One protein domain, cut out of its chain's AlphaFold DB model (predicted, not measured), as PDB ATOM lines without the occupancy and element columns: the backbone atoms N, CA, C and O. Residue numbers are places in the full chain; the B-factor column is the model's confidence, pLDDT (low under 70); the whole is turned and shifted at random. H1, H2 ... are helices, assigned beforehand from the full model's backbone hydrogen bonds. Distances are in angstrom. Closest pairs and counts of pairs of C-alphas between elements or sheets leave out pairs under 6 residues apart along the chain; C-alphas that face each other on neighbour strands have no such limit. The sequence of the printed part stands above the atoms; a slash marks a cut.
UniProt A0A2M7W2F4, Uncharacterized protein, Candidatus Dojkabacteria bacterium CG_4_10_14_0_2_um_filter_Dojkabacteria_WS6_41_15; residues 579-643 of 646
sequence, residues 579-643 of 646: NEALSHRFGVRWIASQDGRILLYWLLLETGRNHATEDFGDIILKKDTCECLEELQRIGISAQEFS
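This is residues 579 to 643 of the 646 residues of an uncharacterized protein of Candidatus Dojkabacteria bacterium CG_4_10_14_0_2_um_filter_Dojkabacteria_WS6_41_15 (UniProt A0A2M7W2F4). One long helix, H2, makes the middle of a flat domain, with H1 and H3 side by side along one side and H4 and short H5 on the other. The printed part has 65 residues with five named helices, H1 to H5 in order, and no named strand: all helix. It is compact, radius of gyration of the C-alphas 11.4 A, spans 29 by 27 by 14 A.

H2, residues 594 to 609, runs 23.1 A from C-alpha 594 at (-17.788, 27.182, -43.194). H1 is residues 579 to 586, H3 616 to 622, H4 625 to 634, 14.4 A, and H5 639 to 642, ending at (-15.346, 28.622, -47.432).

H2 is the hub. Its residues 595 to 602 touch H4 at a steep tilt of 59 degrees, the closest C-alphas, Trp 602 and Cys 628, 5.7 A apart. Its residues 594 to 598 touch H5, closest C-alphas Gln 594 and Phe 642, 5.1 A. H1 touches H3 at a shallow tilt of 18 degrees, closest C-alphas Ala 581 and Gly 617, 5.2 A. Every O i to N i+4 pair is within hydrogen-bond range in H1, H3 and H4, and 10 of 12 in H2; H5 is too short for one.

The printed part has no cut and no long link; residues 610 to 615 and 643 are under pLDDT 70.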
ATOM      1  N   ASN A 579     -10.397  17.045 -32.547       78.88
ATOM      2  CA  ASN A 579     -11.646  16.511 -33.076       78.88
ATOM      3  C   ASN A 579     -12.818  16.689 -32.099       78.88
ATOM      4  O   ASN A 579     -13.905  17.088 -32.514       78.88
ATOM      5  N   GLU A 580     -12.614  16.419 -30.803       79.81
ATOM      6  CA  GLU A 580     -13.644  16.644 -29.779       79.81
ATOM      7  C   GLU A 580     -14.013  18.129 -29.683       79.81
ATOM      8  O   GLU A 580     -15.192  18.450 -29.572       79.81
ATOM      9  N   ALA A 581     -13.034  19.033 -29.755       85.38
ATOM     10  CA  ALA A 581     -13.256  20.473 -29.685       85.38
ATOM     11  C   ALA A 581     -14.013  21.007 -30.913       85.38
ATOM     12  O   ALA A 581     -14.991  21.742 -30.760       85.38
ATOM     13  N   LEU A 582     -13.621  20.591 -32.123       86.50
ATOM     14  CA  LEU A 582     -14.312  20.951 -33.366       86.50
ATOM     15  C   LEU A 582     -15.735  20.393 -33.379       86.50
ATOM     16  O   LEU A 582     -16.683  21.119 -33.674       86.50
ATOM     17  N   SER A 583     -15.895  19.132 -32.971       84.88
ATOM     18  CA  SER A 583     -17.206  18.489 -32.871       84.88
ATOM     19  C   SER A 583     -18.097  19.147 -31.821       84.88
ATOM     20  O   SER A 583     -19.300  19.279 -32.029       84.88
ATOM     21  N   HIS A 584     -17.523  19.583 -30.699       86.12
ATOM     22  CA  HIS A 584     -18.247  20.307 -29.659       86.12
ATOM     23  C   HIS A 584     -18.725  21.677 -30.154       86.12
ATOM     24  O   HIS A 584     -19.837  22.086 -29.836       86.12
ATOM     25  N   ARG A 585     -17.896  22.392 -30.924       90.25
ATOM     26  CA  ARG A 585     -18.209  23.749 -31.387       90.25
ATOM     27  C   ARG A 585     -19.128  23.783 -32.609       90.25
ATOM     28  O   ARG A 585     -20.028  24.613 -32.655       90.25
ATOM     29  N   PHE A 586     -18.918  22.897 -33.581       89.44
ATOM     30  CA  PHE A 586     -19.594  22.943 -34.887       89.44
ATOM     31  C   PHE A 586     -20.396  21.672 -35.218       89.44
ATOM     32  O   PHE A 586     -20.955  21.557 -36.308       89.44
ATOM     33  N   GLY A 587     -20.470  20.712 -34.293       83.00
ATOM     34  CA  GLY A 587     -21.140  19.426 -34.489       83.00
ATOM     35  C   GLY A 587     -20.250  18.358 -35.135       83.00
ATOM     36  O   GLY A 587     -19.169  18.628 -35.642       83.00
ATOM     37  N   VAL A 588     -20.721  17.107 -35.146       77.38
ATOM     38  CA  VAL A 588     -19.941  15.927 -35.588       77.38
ATOM     39  C   VAL A 588     -19.487  16.007 -37.055       77.38
ATOM     40  O   VAL A 588     -18.507  15.375 -37.424       77.38
ATOM     41  N   ARG A 589     -20.173  16.797 -37.892       77.25
ATOM     42  CA  ARG A 589     -19.789  17.079 -39.286       77.25
ATOM     43  C   ARG A 589     -19.160  18.467 -39.423       77.25
ATOM     44  O   ARG A 589     -19.475  19.196 -40.360       77.25
ATOM     45  N   TRP A 590     -18.315  18.856 -38.472       84.75
ATOM     46  CA  TRP A 590     -17.746  20.205 -38.382       84.75
ATOM     47  C   TRP A 590     -17.037  20.651 -39.667       84.75
ATOM     48  O   TRP A 590     -17.081  21.830 -39.993       84.75
ATOM     49  N   ILE A 591     -16.448  19.731 -40.439       82.31
ATOM     50  CA  ILE A 591     -15.768  20.055 -41.705       82.31
ATOM     51  C   ILE A 591     -16.733  20.543 -42.802       82.31
ATOM     52  O   ILE A 591     -16.332  21.221 -43.746       82.31
ATOM     53  N   ALA A 592     -18.029  20.239 -42.673       80.06
ATOM     54  CA  ALA A 592     -19.070  20.775 -43.545       80.06
ATOM     55  C   ALA A 592     -19.444  22.226 -43.187       80.06
ATOM     56  O   ALA A 592     -19.990  22.932 -44.036       80.06
ATOM     57  N   SER A 593     -19.122  22.686 -41.971       86.00
ATOM     58  CA  SER A 593     -19.307  24.076 -41.553       86.00
ATOM     59  C   SER A 593     -18.245  24.977 -42.181       86.00
ATOM     60  O   SER A 593     -17.052  24.680 -42.110       86.00
ATOM     61  N   GLN A 594     -18.677  26.114 -42.734       87.69
ATOM     62  CA  GLN A 594     -17.788  27.182 -43.194       87.69
ATOM     63  C   GLN A 594     -16.797  27.590 -42.093       87.69
ATOM     64  O   GLN A 594     -15.590  27.607 -42.324       87.69
ATOM     65  N   ASP A 595     -17.294  27.821 -40.880       90.00
ATOM     66  CA  ASP A 595     -16.482  28.231 -39.731       90.00
ATOM     67  C   ASP A 595     -15.502  27.143 -39.277       90.00
ATOM     68  O   ASP A 595     -14.381  27.439 -38.863       90.00
ATOM     69  N   GLY A 596     -15.898  25.872 -39.398       89.56
ATOM     70  CA  GLY A 596     -15.023  24.738 -39.111       89.56
ATOM     71  C   GLY A 596     -13.843  24.665 -40.081       89.56
ATOM     72  O   GLY A 596     -12.712  24.438 -39.653       89.56
ATOM     73  N   ARG A 597     -14.087  24.917 -41.376       89.06
ATOM     74  CA  ARG A 597     -13.034  24.983 -42.406       89.06
ATOM     75  C   ARG A 597     -12.104  26.175 -42.212       89.06
ATOM     76  O   ARG A 597     -10.892  26.003 -42.292       89.06
ATOM     77  N   ILE A 598     -12.658  27.351 -41.909       91.88
ATOM     78  CA  ILE A 598     -11.878  28.558 -41.591       91.88
ATOM     79  C   ILE A 598     -10.922  28.266 -40.435       91.88
ATOM     80  O   ILE A 598      -9.724  28.524 -40.535       91.88
ATOM     81  N   LEU A 599     -11.432  27.674 -39.354       91.81
ATOM     82  CA  LEU A 599     -10.616  27.366 -38.190       91.81
ATOM     83  C   LEU A 599      -9.551  26.307 -38.496       91.81
ATOM     84  O   LEU A 599      -8.418  26.459 -38.056       91.81
ATOM     85  N   LEU A 600      -9.875  25.272 -39.280       90.31
ATOM     86  CA  LEU A 600      -8.896  24.275 -39.727       90.31
ATOM     87  C   LEU A 600      -7.756  24.918 -40.527       90.31
ATOM     88  O   LEU A 600      -6.592  24.657 -40.243       90.31
ATOM     89  N   TYR A 601      -8.068  25.777 -41.498       91.75
ATOM     90  CA  TYR A 601      -7.053  26.433 -42.331       91.75
ATOM     91  C   TYR A 601      -6.195  27.393 -41.518       91.75
ATOM     92  O   TYR A 601      -4.984  27.462 -41.707       91.75
ATOM     93  N   TRP A 602      -6.814  28.116 -40.587       92.19
ATOM     94  CA  TRP A 602      -6.088  28.984 -39.674       92.19
ATOM     95  C   TRP A 602      -5.168  28.183 -38.745       92.19
ATOM     96  O   TRP A 602      -4.040  28.595 -38.502       92.19
ATOM     97  N   LEU A 603      -5.588  27.003 -38.281       89.94
ATOM     98  CA  LEU A 603      -4.720  26.117 -37.506       89.94
ATOM     99  C   LEU A 603      -3.510  25.645 -38.325       89.94
ATOM    100  O   LEU A 603      -2.407  25.668 -37.795       89.94
ATOM    101  N   LEU A 604      -3.695  25.296 -39.605       89.44
ATOM    102  CA  LEU A 604      -2.596  24.972 -40.532       89.44
ATOM    103  C   LEU A 604      -1.651  26.160 -40.792       89.44
ATOM    104  O   LEU A 604      -0.502  25.972 -41.166       89.44
ATOM    105  N   LEU A 605      -2.118  27.397 -40.632       89.69
ATOM    106  CA  LEU A 605      -1.251  28.575 -40.664       89.69
ATOM    107  C   LEU A 605      -0.474  28.720 -39.347       89.69
ATOM    108  O   LEU A 605       0.730  28.983 -39.344       89.69
ATOM    109  N   GLU A 606      -1.163  28.552 -38.220       85.94
ATOM    110  CA  GLU A 606      -0.615  28.767 -36.881       85.94
ATOM    111  C   GLU A 606       0.465  27.735 -36.511       85.94
ATOM    112  O   GLU A 606       1.433  28.069 -35.827       85.94
ATOM    113  N   THR A 607       0.374  26.510 -37.034       80.81
ATOM    114  CA  THR A 607       1.418  25.470 -36.919       80.81
ATOM    115  C   THR A 607       2.779  25.909 -37.453       80.81
ATOM    116  O   THR A 607       3.802  25.470 -36.919       80.81
ATOM    117  N   GLY A 608       2.801  26.771 -38.475       74.69
ATOM    118  CA  GLY A 608       4.013  27.388 -39.018       74.69
ATOM    119  C   GLY A 608       4.569  28.503 -38.137       74.69
ATOM    120  O   GLY A 608       5.769  28.749 -38.132       74.69
ATOM    121  N   ARG A 609       3.723  29.168 -37.345       75.00
ATOM    122  CA  ARG A 609       4.144  30.268 -36.467       75.00
ATOM    123  C   ARG A 609       4.617  29.790 -35.098       75.00
ATOM    124  O   ARG A 609       5.483  30.434 -34.506       75.00
ATOM    125  N   ASN A 610       4.040  28.703 -34.576       62.25
ATOM    126  CA  ASN A 610       4.243  28.305 -33.187       62.25
ATOM    127  C   ASN A 610       4.182  26.778 -32.992       62.25
ATOM    128  O   ASN A 610       3.139  26.204 -32.694       62.25
ATOM    129  N   HIS A 611       5.327  26.094 -33.078       54.22
ATOM    130  CA  HIS A 611       5.409  24.631 -32.908       54.22
ATOM    131  C   HIS A 611       5.110  24.130 -31.474       54.22
ATOM    132  O   HIS A 611       5.166  22.930 -31.214       54.22
ATOM    133  N   ALA A 612       4.830  25.032 -30.526       45.56
ATOM    134  CA  ALA A 612       4.617  24.726 -29.108       45.56
ATOM    135  C   ALA A 612       3.137  24.559 -28.703       45.56
ATOM    136  O   ALA A 612       2.846  24.341 -27.524       45.56
ATOM    137  N   THR A 613       2.182  24.672 -29.631       48.56
ATOM    138  CA  THR A 613       0.746  24.602 -29.324       48.56
ATOM    139  C   THR A 613       0.263  23.158 -29.132       48.56
ATOM    140  O   THR A 613      -0.480  22.617 -29.938       48.56
ATOM    141  N   GLU A 614       0.631  22.527 -28.013       50.44
ATOM    142  CA  GLU A 614       0.119  21.202 -27.602       50.44
ATOM    143  C   GLU A 614      -1.358  21.231 -27.132       50.44
ATOM    144  O   GLU A 614      -1.885  20.218 -26.673       50.44
ATOM    145  N   ASP A 615      -2.046  22.377 -27.222       65.19
ATOM    146  CA  ASP A 615      -3.442  22.533 -26.786       65.19
ATOM    147  C   ASP A 615      -4.344  23.171 -27.851       65.19
ATOM    148  O   ASP A 615      -5.100  24.113 -27.604       65.19
ATOM    149  N   PHE A 616      -4.264  22.646 -29.075       72.25
ATOM    150  CA  PHE A 616      -5.147  23.055 -30.166       72.25
ATOM    151  C   PHE A 616      -6.637  22.937 -29.809       72.25
ATOM    152  O   PHE A 616      -7.434  23.737 -30.288       72.25
ATOM    153  N   GLY A 617      -7.029  21.999 -28.938       76.69
ATOM    154  CA  GLY A 617      -8.418  21.849 -28.493       76.69
ATOM    155  C   GLY A 617      -8.957  23.086 -27.768       76.69
ATOM    156  O   GLY A 617     -10.041  23.570 -28.090       76.69
ATOM    157  N   ASP A 618      -8.188  23.653 -26.839       77.06
ATOM    158  CA  ASP A 618      -8.572  24.882 -26.142       77.06
ATOM    159  C   ASP A 618      -8.602  26.103 -27.070       77.06
ATOM    160  O   ASP A 618      -9.464  26.973 -26.913       77.06
ATOM    161  N   ILE A 619      -7.682  26.162 -28.038       81.38
ATOM    162  CA  ILE A 619      -7.662  27.205 -29.070       81.38
ATOM    163  C   ILE A 619      -8.931  27.100 -29.921       81.38
ATOM    164  O   ILE A 619      -9.635  28.092 -30.096       81.38
ATOM    165  N   ILE A 620      -9.285  25.888 -30.359       87.50
ATOM    166  CA  ILE A 620     -10.478  25.632 -31.165       87.50
ATOM    167  C   ILE A 620     -11.752  26.107 -30.467       87.50
ATOM    168  O   ILE A 620     -12.652  26.630 -31.119       87.50
ATOM    169  N   LEU A 621     -11.860  25.937 -29.149       85.00
ATOM    170  CA  LEU A 621     -13.057  26.332 -28.403       85.00
ATOM    171  C   LEU A 621     -13.192  27.848 -28.210       85.00
ATOM    172  O   LEU A 621     -14.303  28.321 -27.980       85.00
ATOM    173  N   LYS A 622     -12.084  28.595 -28.252       85.06
ATOM    174  CA  LYS A 622     -12.037  30.011 -27.847       85.06
ATOM    175  C   LYS A 622     -11.804  30.973 -29.007       85.06
ATOM    176  O   LYS A 622     -12.232  32.117 -28.915       85.06
ATOM    177  N   LYS A 623     -11.092  30.544 -30.051       89.12
ATOM    178  CA  LYS A 623     -10.626  31.429 -31.122       89.12
ATOM    179  C   LYS A 623     -11.798  31.942 -31.956       89.12
ATOM    180  O   LYS A 623     -12.650  31.160 -32.376       89.12
ATOM    181  N   ASP A 624     -11.862  33.243 -32.191       91.88
ATOM    182  CA  ASP A 624     -12.923  33.829 -33.002       91.88
ATOM    183  C   ASP A 624     -12.731  33.479 -34.489       91.88
ATOM    184  O   ASP A 624     -11.626  33.567 -35.025       91.88
ATOM    185  N   THR A 625     -13.795  33.024 -35.155       91.12
ATOM    186  CA  THR A 625     -13.723  32.580 -36.556       91.12
ATOM    187  C   THR A 625     -13.617  33.747 -37.533       91.12
ATOM    188  O   THR A 625     -13.023  33.577 -38.596       91.12
ATOM    189  N   CYS A 626     -14.119  34.933 -37.178       91.62
ATOM    190  CA  CYS A 626     -13.928  36.143 -37.972       91.62
ATOM    191  C   CYS A 626     -12.468  36.598 -37.905       91.62
ATOM    192  O   CYS A 626     -11.887  36.872 -38.950       91.62
ATOM    193  N   GLU A 627     -11.836  36.568 -36.725       92.38
ATOM    194  CA  GLU A 627     -10.390  36.839 -36.606       92.38
ATOM    195  C   GLU A 627      -9.557  35.860 -37.447       92.38
ATOM    196  O   GLU A 627      -8.638  36.264 -38.160       92.38
ATOM    197  N   CYS A 628      -9.889  34.563 -37.401       93.12
ATOM    198  CA  CYS A 628      -9.236  33.558 -38.241       93.12
ATOM    199  C   CYS A 628      -9.385  33.875 -39.733       93.12
ATOM    200  O   CYS A 628      -8.417  33.773 -40.486       93.12
ATOM    201  N   LEU A 629     -10.592  34.257 -40.162       93.12
ATOM    202  CA  LEU A 629     -10.869  34.616 -41.547       93.12
ATOM    203  C   LEU A 629     -10.085  35.859 -41.978       93.12
ATOM    204  O   LEU A 629      -9.514  35.855 -43.064       93.12
ATOM    205  N   GLU A 630     -10.015  36.895 -41.143       92.69
ATOM    206  CA  GLU A 630      -9.230  38.101 -41.425       92.69
ATOM    207  C   GLU A 630      -7.745  37.776 -41.622       92.69
ATOM    208  O   GLU A 630      -7.105  38.301 -42.534       92.69
ATOM    209  N   GLU A 631      -7.186  36.880 -40.805       91.75
ATOM    210  CA  GLU A 631      -5.801  36.432 -40.960       91.75
ATOM    211  C   GLU A 631      -5.579  35.635 -42.253       91.75
ATOM    212  O   GLU A 631      -4.578  35.849 -42.936       91.75
ATOM    213  N   LEU A 632      -6.513  34.754 -42.619       92.81
ATOM    214  CA  LEU A 632      -6.447  33.986 -43.868       92.81
ATOM    215  C   LEU A 632      -6.621  34.884 -45.106       92.81
ATOM    216  O   LEU A 632      -5.947  34.692 -46.119       92.81
ATOM    217  N   GLN A 633      -7.446  35.927 -45.016       92.81
ATOM    218  CA  GLN A 633      -7.619  36.911 -46.087       92.81
ATOM    219  C   GLN A 633      -6.351  37.729 -46.347       92.81
ATOM    220  O   GLN A 633      -6.092  38.089 -47.496       92.81
ATOM    221  N   ARG A 634      -5.512  37.973 -45.327       91.12
ATOM    222  CA  ARG A 634      -4.210  38.649 -45.508       91.12
ATOM    223  C   ARG A 634      -3.253  37.875 -46.407       91.12
ATOM    224  O   ARG A 634      -2.401  38.492 -47.033       91.12
ATOM    225  N   ILE A 635      -3.402  36.553 -46.471       89.81
ATOM    226  CA  ILE A 635      -2.596  35.674 -47.328       89.81
ATOM    227  C   ILE A 635      -3.343  35.278 -48.611       89.81
ATOM    228  O   ILE A 635      -2.962  34.325 -49.286       89.81
ATOM    229  N   GLY A 636      -4.422  35.995 -48.943       84.69
ATOM    230  CA  GLY A 636      -5.161  35.831 -50.192       84.69
ATOM    231  C   GLY A 636      -6.212  34.719 -50.202       84.69
ATOM    232  O   GLY A 636      -6.695  34.390 -51.279       84.69
ATOM    233  N   ILE A 637      -6.586  34.149 -49.050       86.62
ATOM    234  CA  ILE A 637      -7.658  33.142 -48.967       86.62
ATOM    235  C   ILE A 637      -8.983  33.854 -48.658       86.62
ATOM    236  O   ILE A 637      -9.204  34.391 -47.571       86.62
ATOM    237  N   SER A 638      -9.863  33.900 -49.647       82.25
ATOM    238  CA  SER A 638     -11.113  34.650 -49.646       82.25
ATOM    239  C   SER A 638     -12.234  33.961 -48.861       82.25
ATOM    240  O   SER A 638     -12.317  32.739 -48.763       82.25
ATOM    241  N   ALA A 639     -13.200  34.750 -48.377       74.62
ATOM    242  CA  ALA A 639     -14.394  34.217 -47.711       74.62
ATOM    243  C   ALA A 639     -15.227  33.272 -48.609       74.62
ATOM    244  O   ALA A 639     -15.901  32.370 -48.109       74.62
ATOM    245  N   GLN A 640     -15.181  33.470 -49.931       75.00
ATOM    246  CA  GLN A 640     -15.949  32.683 -50.900       75.00
ATOM    247  C   GLN A 640     -15.483  31.223 -50.951       75.00
ATOM    248  O   GLN A 640     -16.314  30.322 -51.089       75.00
ATOM    249  N   GLU A 641     -14.190  30.976 -50.730       74.44
ATOM    250  CA  GLU A 641     -13.585  29.637 -50.689       74.44
ATOM    251  C   GLU A 641     -14.058  28.795 -49.503       74.44
ATOM    252  O   GLU A 641     -13.824  27.594 -49.464       74.44
ATOM    253  N   PHE A 642     -14.777  29.377 -48.546       75.31
ATOM    254  CA  PHE A 642     -15.346  28.622 -47.432       75.31
ATOM    255  C   PHE A 642     -16.852  28.383 -47.577       75.31
ATOM    256  O   PHE A 642     -17.433  27.669 -46.760       75.31
ATOM    257  N   SER A 643     -17.481  28.940 -48.616       64.81
ATOM    258  CA  SER A 643     -18.943  29.046 -48.752       64.81
ATOM    259  C   SER A 643     -19.578  28.088 -49.775       64.81
ATOM    260  O   SER A 643     -20.763  28.221 -50.089       64.81
TER     261      SER A 643